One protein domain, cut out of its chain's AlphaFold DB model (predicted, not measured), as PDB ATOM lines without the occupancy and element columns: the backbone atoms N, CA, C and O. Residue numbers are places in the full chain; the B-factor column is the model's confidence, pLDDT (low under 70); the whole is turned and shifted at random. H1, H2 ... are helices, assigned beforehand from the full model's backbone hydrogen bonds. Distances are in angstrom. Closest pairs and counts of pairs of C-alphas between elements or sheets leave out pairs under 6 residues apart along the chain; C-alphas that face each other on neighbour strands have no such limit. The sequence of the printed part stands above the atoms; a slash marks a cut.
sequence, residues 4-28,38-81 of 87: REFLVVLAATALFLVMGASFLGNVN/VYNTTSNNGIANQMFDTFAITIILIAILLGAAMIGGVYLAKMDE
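This is residues 4 to 28 and 38 to 81 of the 87 residues of an uncharacterized protein of Euryarchaeota archaeon 13_1_20CM_4_64_14 (UniProt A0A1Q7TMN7). A long helix, H3, and a short helix, H2, form an L at the beginning of H3, and a loop of residues 38 to 46 comes before H2. The other long helix, H1, stands free across an open gap, and the whole is a loose, flat frame rather than a packed bundle. The printed part has 69 residues with three named helices, in the order H1, H2, H3, and no named strand; its class is all helix. It is extended, with a radius of gyration of the C-alphas of 18.9 A, and spans 52 by 40 by 19 A.

H3, residues 56 to 79, and H2, residues 47 to 54, are close but not clearly touching. Their closest C-alphas, those of Phe 52 and Ile 59, are 7.6 A apart. Their lines stand about perpendicular, at 77 degrees, and a tight link of one residue joins them. H1, residues 4 to 24, is apart from H3 and from H2. In H1, H2 and H3 every O i to N i+4 pair is within hydrogen-bond range.

H3 is 35.0 A long from C-alpha 56 at (175.544, 36.451, 146.687) to C-alpha 79 at (171.358, 26.117, 179.839). H2 measures 10.2 A from first to last C-alpha. H1 measures 29.8 A, from C-alpha 4 at (169.771, 48.083, 178.373) to C-alpha 24.

The C-alphas farthest apart, those of Thr 42 and Glu 81, are 53.7 A apart. Residues 29 to 37 are not printed, and C-alphas 28 and 38 are 22.9 A apart across the cut, which lies in the link from H1 to H2. Residues 4 to 28 and 61 to 81 stand free. The mean pLDDT of the printed part is 75.9; it is under 70 at residues 25 to 28, 38 to 49, 51 and 75 to 81.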
ATOM      1  N   ARG A   4     170.210  49.264 179.131       72.88
ATOM      2  CA  ARG A   4     169.771  48.083 178.373       72.88
ATOM      3  C   ARG A   4     168.253  48.014 178.215       72.88
ATOM      4  O   ARG A   4     167.771  47.796 177.113       72.88
ATOM      5  N   GLU A   5     167.509  48.239 179.292       78.88
ATOM      6  CA  GLU A   5     166.040  48.253 179.270       78.88
ATOM      7  C   GLU A   5     165.523  49.383 178.371       78.88
ATOM      8  O   GLU A   5     164.587  49.183 177.605       78.88
ATOM      9  N   PHE A   6     166.177  50.548 178.392       86.06
ATOM     10  CA  PHE A   6     165.830  51.674 177.521       86.06
ATOM     11  C   PHE A   6     166.033  51.363 176.033       86.06
ATOM     12  O   PHE A   6     165.153  51.648 175.224       86.06
ATOM     13  N   LEU A   7     167.150  50.725 175.673       82.19
ATOM     14  CA  LEU A   7     167.419  50.317 174.291       82.19
ATOM     15  C   LEU A   7     166.428  49.259 173.793       82.19
ATOM     16  O   LEU A   7     165.982  49.332 172.650       82.19
ATOM     17  N   VAL A   8     166.053  48.307 174.653       81.69
ATOM     18  CA  VAL A   8     165.059  47.276 174.324       81.69
ATOM     19  C   VAL A   8     163.686  47.900 174.094       81.69
ATOM     20  O   VAL A   8     163.031  47.576 173.107       81.69
ATOM     21  N   VAL A   9     163.268  48.830 174.957       87.62
ATOM     22  CA  VAL A   9     161.998  49.547 174.788       87.62
ATOM     23  C   VAL A   9     162.002  50.343 173.488       87.62
ATOM     24  O   VAL A   9     161.058  50.214 172.716       87.62
ATOM     25  N   LEU A  10     163.079  51.082 173.198       88.12
ATOM     26  CA  LEU A  10     163.205  51.871 171.971       88.12
ATOM     27  C   LEU A  10     163.084  50.991 170.716       88.12
ATOM     28  O   LEU A  10     162.303  51.303 169.812       88.12
ATOM     29  N   ALA A  11     163.808  49.868 170.687       84.75
ATOM     30  CA  ALA A  11     163.776  48.912 169.584       84.75
ATOM     31  C   ALA A  11     162.387  48.278 169.413       84.75
ATOM     32  O   ALA A  11     161.893  48.178 168.289       84.75
ATOM     33  N   ALA A  12     161.728  47.913 170.516       89.50
ATOM     34  CA  ALA A  12     160.372  47.381 170.488       89.50
ATOM     35  C   ALA A  12     159.379  48.413 169.934       89.50
ATOM     36  O   ALA A  12     158.615  48.097 169.025       89.50
ATOM     37  N   THR A  13     159.419  49.666 170.400       90.19
ATOM     38  CA  THR A  13     158.547  50.727 169.864       90.19
ATOM     39  C   THR A  13     158.770  50.989 168.378       90.19
ATOM     40  O   THR A  13     157.798  51.167 167.647       90.19
ATOM     41  N   ALA A  14     160.021  50.976 167.908       89.44
ATOM     42  CA  ALA A  14     160.327  51.146 166.491       89.44
ATOM     43  C   ALA A  14     159.759  49.990 165.648       89.44
ATOM     44  O   ALA A  14     159.136  50.234 164.615       89.44
ATOM     45  N   LEU A  15     159.904  48.746 166.117       87.31
ATOM     46  CA  LEU A  15     159.326  47.567 165.472       87.31
ATOM     47  C   LEU A  15     157.798  47.678 165.376       87.31
ATOM     48  O   LEU A  15     157.233  47.520 164.294       87.31
ATOM     49  N   PHE A  16     157.128  47.996 166.486       89.94
ATOM     50  CA  PHE A  16     155.670  48.105 166.515       89.94
ATOM     51  C   PHE A  16     155.142  49.253 165.650       89.94
ATOM     52  O   PHE A  16     154.077  49.110 165.053       89.94
ATOM     53  N   LEU A  17     155.885  50.355 165.509       88.94
ATOM     54  CA  LEU A  17     155.538  51.432 164.577       88.94
ATOM     55  C   LEU A  17     155.623  50.988 163.116       88.94
ATOM     56  O   LEU A  17     154.709  51.271 162.345       88.94
ATOM     57  N   VAL A  18     156.688  50.275 162.736       85.44
ATOM     58  CA  VAL A  18     156.844  49.746 161.372       85.44
ATOM     59  C   VAL A  18     155.738  48.742 161.059       85.44
ATOM     60  O   VAL A  18     155.135  48.818 159.993       85.44
ATOM     61  N   MET A  19     155.415  47.859 162.009       83.19
ATOM     62  CA  MET A  19     154.299  46.920 161.871       83.19
ATOM     63  C   MET A  19     152.953  47.649 161.769       83.19
ATOM     64  O   MET A  19     152.139  47.347 160.901       83.19
ATOM     65  N   GLY A  20     152.711  48.650 162.616       83.94
ATOM     66  CA  GLY A  20     151.497  49.462 162.551       83.94
ATOM     67  C   GLY A  20     151.346  50.150 161.194       83.94
ATOM     68  O   GLY A  20     150.291  50.063 160.573       83.94
ATOM     69  N   ALA A  21     152.416  50.761 160.683       82.31
ATOM     70  CA  ALA A  21     152.422  51.395 159.369       82.31
ATOM     71  C   ALA A  21     152.230  50.390 158.224       82.31
ATOM     72  O   ALA A  21     151.551  50.706 157.250       82.31
ATOM     73  N   SER A  22     152.780  49.178 158.341       76.69
ATOM     74  CA  SER A  22     152.660  48.152 157.306       76.69
ATOM     75  C   SER A  22     151.242  47.583 157.214       76.69
ATOM     76  O   SER A  22     150.763  47.334 156.113       76.69
ATOM     77  N   PHE A  23     150.551  47.394 158.343       77.00
ATOM     78  CA  PHE A  23     149.222  46.763 158.370       77.00
ATOM     79  C   PHE A  23     148.043  47.745 158.380       77.00
ATOM     80  O   PHE A  23     146.990  47.415 157.844       77.00
ATOM     81  N   LEU A  24     148.191  48.924 158.994       78.12
ATOM     82  CA  LEU A  24     147.122  49.930 159.111       78.12
ATOM     83  C   LEU A  24     147.296  51.100 158.138       78.12
ATOM     84  O   LEU A  24     146.357  51.863 157.916       78.12
ATOM     85  N   GLY A  25     148.497  51.279 157.588       69.81
ATOM     86  CA  GLY A  25     148.756  52.277 156.559       69.81
ATOM     87  C   GLY A  25     148.163  51.873 155.212       69.81
ATOM     88  O   GLY A  25     147.819  50.716 154.978       69.81
ATOM     89  N   ASN A  26     148.098  52.830 154.286       65.12
ATOM     90  CA  ASN A  26     147.665  52.601 152.905       65.12
ATOM     91  C   ASN A  26     148.766  51.899 152.082       65.12
ATOM     92  O   ASN A  26     149.202  52.384 151.038       65.12
ATOM     93  N   VAL A  27     149.294  50.794 152.610       66.00
ATOM     94  CA  VAL A  27     150.279  49.957 151.937       66.00
ATOM     95  C   VAL A  27     149.503  49.047 151.000       66.00
ATOM     96  O   VAL A  27     148.756  48.175 151.439       66.00
ATOM     97  N   ASN A  28     149.654  49.280 149.696       66.00
ATOM     98  CA  ASN A  28     149.088  48.426 148.656       66.00
ATOM     99  C   ASN A  28     149.808  47.075 148.660       66.00
ATOM    100  O   ASN A  28     150.708  46.823 147.857       66.00
ATOM    101  N   VAL A  38     160.894  31.680 140.060       65.62
ATOM    102  CA  VAL A  38     162.119  31.367 140.811       65.62
ATOM    103  C   VAL A  38     163.286  31.201 139.838       65.62
ATOM    104  O   VAL A  38     164.366  31.739 140.069       65.62
ATOM    105  N   TYR A  39     163.021  30.547 138.706       60.59
ATOM    106  CA  TYR A  39     163.956  30.357 137.607       60.59
ATOM    107  C   TYR A  39     163.291  30.749 136.288       60.59
ATOM    108  O   TYR A  39     162.143  30.392 136.030       60.59
ATOM    109  N   ASN A  40     164.027  31.468 135.446       64.75
ATOM    110  CA  ASN A  40     163.665  31.711 134.058       64.75
ATOM    111  C   ASN A  40     164.790  31.128 133.195       64.75
ATOM    112  O   ASN A  40     165.939  31.545 133.308       64.75
ATOM    113  N   THR A  41     164.477  30.115 132.385       65.75
ATOM    114  CA  THR A  41     165.454  29.415 131.530       65.75
ATOM    115  C   THR A  41     165.847  30.222 130.293       65.75
ATOM    116  O   THR A  41     166.798  29.859 129.606       65.75
ATOM    117  N   THR A  42     165.129  31.309 130.012       67.69
ATOM    118  CA  THR A  42     165.276  32.132 128.807       67.69
ATOM    119  C   THR A  42     165.799  33.538 129.112       67.69
ATOM    120  O   THR A  42     166.233  34.232 128.197       67.69
ATOM    121  N   SER A  43     165.772  33.990 130.372       65.00
ATOM    122  CA  SER A  43     166.344  35.281 130.775       65.00
ATOM    123  C   SER A  43     166.873  35.282 132.213       65.00
ATOM    124  O   SER A  43     166.363  34.581 133.083       65.00
ATOM    125  N   ASN A  44     167.858  36.140 132.496       61.91
ATOM    126  CA  ASN A  44     168.442  36.309 133.837       61.91
ATOM    127  C   ASN A  44     167.512  37.012 134.854       61.91
ATOM    128  O   ASN A  44     167.942  37.318 135.960       61.91
ATOM    129  N   ASN A  45     166.235  37.243 134.526       66.69
ATOM    130  CA  ASN A  45     165.266  37.904 135.415       66.69
ATOM    131  C   ASN A  45     164.615  36.975 136.460       66.69
ATOM    132  O   ASN A  45     163.657  37.378 137.116       66.69
ATOM    133  N   GLY A  46     165.082  35.734 136.618       68.06
ATOM    134  CA  GLY A  46     164.632  34.869 137.713       68.06
ATOM    135  C   GLY A  46     165.161  35.365 139.061       68.06
ATOM    136  O   GLY A  46     166.339  35.713 139.158       68.06
ATOM    137  N   ILE A  47     164.327  35.368 140.110       69.31
ATOM    138  CA  ILE A  47     164.746  35.846 141.440       69.31
ATOM    139  C   ILE A  47     165.943  35.068 141.970       69.31
ATOM    140  O   ILE A  47     166.846  35.685 142.522       69.31
ATOM    141  N   ALA A  48     165.995  33.744 141.787       66.25
ATOM    142  CA  ALA A  48     167.139  32.968 142.254       66.25
ATOM    143  C   ALA A  48     168.431  33.437 141.566       66.25
ATOM    144  O   ALA A  48     169.437  33.669 142.232       66.25
ATOM    145  N   ASN A  49     168.375  33.676 140.254       68.94
ATOM    146  CA  ASN A  49     169.524  34.164 139.494       68.94
ATOM    147  C   ASN A  49     169.946  35.565 139.974       68.94
ATOM    148  O   ASN A  49     171.120  35.777 140.247       68.94
ATOM    149  N   GLN A  50     169.006  36.494 140.181       72.94
ATOM    150  CA  GLN A  50     169.312  37.840 140.693       72.94
ATOM    151  C   GLN A  50     169.843  37.829 142.134       72.94
ATOM    152  O   GLN A  50     170.750  38.589 142.475       72.94
ATOM    153  N   MET A  51     169.305  36.954 142.984       68.94
ATOM    154  CA  MET A  51     169.730  36.790 144.370       68.94
ATOM    155  C   MET A  51     171.176  36.284 144.460       68.94
ATOM    156  O   MET A  51     171.960  36.838 145.229       68.94
ATOM    157  N   PHE A  52     171.554  35.289 143.655       73.31
ATOM    158  CA  PHE A  52     172.914  34.741 143.662       73.31
ATOM    159  C   PHE A  52     173.926  35.538 142.827       73.31
ATOM    160  O   PHE A  52     175.119  35.366 143.048       73.31
ATOM    161  N   ASP A  53     173.487  36.418 141.926       72.19
ATOM    162  CA  ASP A  53     174.381  37.268 141.126       72.19
ATOM    163  C   ASP A  53     174.614  38.636 141.796       72.19
ATOM    164  O   ASP A  53     175.739  39.020 142.103       72.19
ATOM    165  N   THR A  54     173.539  39.355 142.142       76.62
ATOM    166  CA  THR A  54     173.639  40.700 142.744       76.62
ATOM    167  C   THR A  54     173.884  40.659 144.256       76.62
ATOM    168  O   THR A  54     174.552  41.536 144.802       76.62
ATOM    169  N   PHE A  55     173.358  39.646 144.955       75.19
ATOM    170  CA  PHE A  55     173.338  39.600 146.424       75.19
ATOM    171  C   PHE A  55     174.006  38.354 147.017       75.19
ATOM    172  O   PHE A  55     173.753  38.012 148.174       75.19
ATOM    173  N   ALA A  56     174.897  37.698 146.269       74.25
ATOM    174  CA  ALA A  56     175.544  36.451 146.687       74.25
ATOM    175  C   ALA A  56     176.184  36.551 148.085       74.25
ATOM    176  O   ALA A  56     175.982  35.693 148.944       74.25
ATOM    177  N   ILE A  57     176.912  37.643 148.337       78.81
ATOM    178  CA  ILE A  57     177.589  37.894 149.618       78.81
ATOM    179  C   ILE A  57     176.566  38.056 150.747       78.81
ATOM    180  O   ILE A  57     176.730  37.479 151.820       78.81
ATOM    181  N   THR A  58     175.481  38.792 150.507       78.69
ATOM    182  CA  THR A  58     174.410  39.000 151.489       78.69
ATOM    183  C   THR A  58     173.764  37.678 151.901       78.69
ATOM    184  O   THR A  58     173.505  37.462 153.083       78.69
ATOM    185  N   ILE A  59     173.563  36.757 150.956       80.88
ATOM    186  CA  ILE A  59     173.006  35.423 151.231       80.88
ATOM    187  C   ILE A  59     173.953  34.598 152.106       80.88
ATOM    188  O   ILE A  59     173.507  33.963 153.060       80.88
ATOM    189  N   ILE A  60     175.260  34.647 151.832       84.19
ATOM    190  CA  ILE A  60     176.273  33.970 152.654       84.19
ATOM    191  C   ILE A  60     176.264  34.527 154.083       84.19
ATOM    192  O   ILE A  60     176.275  33.762 155.045       84.19
ATOM    193  N   LEU A  61     176.190  35.850 154.238       85.94
ATOM    194  CA  LEU A  61     176.133  36.489 155.554       85.94
ATOM    195  C   LEU A  61     174.873  36.094 156.336       85.94
ATOM    196  O   LEU A  61     174.967  35.804 157.527       85.94
ATOM    197  N   ILE A  62     173.714  36.019 155.674       85.81
ATOM    198  CA  ILE A  62     172.465  35.539 156.285       85.81
ATOM    199  C   ILE A  62     172.599  34.074 156.715       85.81
ATOM    200  O   ILE A  62     172.183  33.724 157.818       85.81
ATOM    201  N   ALA A  63     173.214  33.224 155.892       84.38
ATOM    202  CA  ALA A  63     173.442  31.822 156.234       84.38
ATOM    203  C   ALA A  63     174.354  31.670 157.464       84.38
ATOM    204  O   ALA A  63     174.048  30.891 158.368       84.38
ATOM    205  N   ILE A  64     175.433  32.455 157.542       88.25
ATOM    206  CA  ILE A  64     176.331  32.481 158.707       88.25
ATOM    207  C   ILE A  64     175.585  32.975 159.951       88.25
ATOM    208  O   ILE A  64     175.701  32.370 161.017       88.25
ATOM    209  N   LEU A  65     174.788  34.039 159.820       87.81
ATOM    210  CA  LEU A  65     173.990  34.592 160.914       87.81
ATOM    211  C   LEU A  65     172.983  33.567 161.454       87.81
ATOM    212  O   LEU A  65     172.895  33.372 162.664       87.81
ATOM    213  N   LEU A  66     172.254  32.884 160.567       86.44
ATOM    214  CA  LEU A  66     171.301  31.831 160.929       86.44
ATOM    215  C   LEU A  66     172.000  30.645 161.601       86.44
ATOM    216  O   LEU A  66     171.511  30.144 162.612       86.44
ATOM    217  N   GLY A  67     173.163  30.229 161.093       85.62
ATOM    218  CA  GLY A  67     173.971  29.179 161.715       85.62
ATOM    219  C   GLY A  67     174.436  29.557 163.125       85.62
ATOM    220  O   GLY A  67     174.296  28.769 164.059       85.62
ATOM    221  N   ALA A  68     174.917  30.788 163.307       84.06
ATOM    222  CA  ALA A  68     175.310  31.306 164.615       84.06
ATOM    223  C   ALA A  68     174.115  31.399 165.579       84.06
ATOM    224  O   ALA A  68     174.233  31.017 166.743       84.06
ATOM    225  N   ALA A  69     172.951  31.842 165.093       81.19
ATOM    226  CA  ALA A  69     171.718  31.900 165.871       81.19
ATOM    227  C   ALA A  69     171.218  30.504 166.277       81.19
ATOM    228  O   ALA A  69     170.750  30.332 167.398       81.19
ATOM    229  N   MET A  70     171.360  29.493 165.413       79.88
ATOM    230  CA  MET A  70     171.013  28.107 165.736       79.88
ATOM    231  C   MET A  70     171.917  27.548 166.840       79.88
ATOM    232  O   MET A  70     171.421  26.974 167.805       79.88
ATOM    233  N   ILE A  71     173.233  27.751 166.736       79.69
ATOM    234  CA  ILE A  71     174.191  27.297 167.755       79.69
ATOM    235  C   ILE A  71     173.950  28.027 169.080       79.69
ATOM    236  O   ILE A  71     173.857  27.383 170.125       79.69
ATOM    237  N   GLY A  72     173.796  29.353 169.043       74.38
ATOM    238  CA  GLY A  72     173.498  30.162 170.225       74.38
ATOM    239  C   GLY A  72     172.158  29.798 170.869       74.38
ATOM    240  O   GLY A  72     172.080  29.669 172.086       74.38
ATOM    241  N   GLY A  73     171.122  29.558 170.062       73.38
ATOM    242  CA  GLY A  73     169.800  29.140 170.525       73.38
ATOM    243  C   GLY A  73     169.800  27.750 171.161       73.38
ATOM    244  O   GLY A  73     169.237  27.578 172.237       73.38
ATOM    245  N   VAL A  74     170.484  26.769 170.559       74.69
ATOM    246  CA  VAL A  74     170.653  25.428 171.151       74.69
ATOM    247  C   VAL A  74     171.471  25.493 172.439       74.69
ATOM    248  O   VAL A  74     171.171  24.775 173.388       74.69
ATOM    249  N   TYR A  75     172.497  26.341 172.492       66.31
ATOM    250  CA  TYR A  75     173.299  26.526 173.697       66.31
ATOM    251  C   TYR A  75     172.475  27.131 174.842       66.31
ATOM    252  O   TYR A  75     172.493  26.595 175.945       66.31
ATOM    253  N   LEU A  76     171.691  28.177 174.566       63.12
ATOM    254  CA  LEU A  76     170.780  28.783 175.543       63.12
ATOM    255  C   LEU A  76     169.689  27.804 175.997       63.12
ATOM    256  O   LEU A  76     169.457  27.670 177.192       63.12
ATOM    257  N   ALA A  77     169.090  27.045 175.076       65.00
ATOM    258  CA  ALA A  77     168.083  26.038 175.412       65.00
ATOM    259  C   ALA A  77     168.635  24.916 176.310       65.00
ATOM    260  O   ALA A  77     167.910  24.381 177.143       65.00
ATOM    261  N   LYS A  78     169.921  24.572 176.169       60.41
ATOM    262  CA  LYS A  78     170.599  23.594 177.036       60.41
ATOM    263  C   LYS A  78     171.001  24.160 178.398       60.41
ATOM    264  O   LYS A  78     171.225  23.384 179.319       60.41
ATOM    265  N   MET A  79     171.118  25.479 178.538       58.69
ATOM    266  CA  MET A  79     171.358  26.117 179.839       58.69
ATOM    267  C   MET A  79     170.102  26.143 180.714       58.69
ATOM    268  O   MET A  79     170.223  26.133 181.936       58.69
ATOM    269  N   ASP A  80     168.921  26.124 180.093       55.53
ATOM    270  CA  ASP A  80     167.625  26.112 180.777       55.53
ATOM    271  C   ASP A  80     167.142  24.708 181.186       55.53
ATOM    272  O   ASP A  80     166.070  24.599 181.777       55.53
ATOM    273  N   GLU A  81     167.899  23.628 180.933       55.53
ATOM    274  CA  GLU A  81     167.611  22.303 181.507       55.53
ATOM    275  C   GLU A  81     168.105  22.247 182.967       55.53
ATOM    276  O   GLU A  81     169.301  22.043 183.218       55.53
TER     277      GLU A  81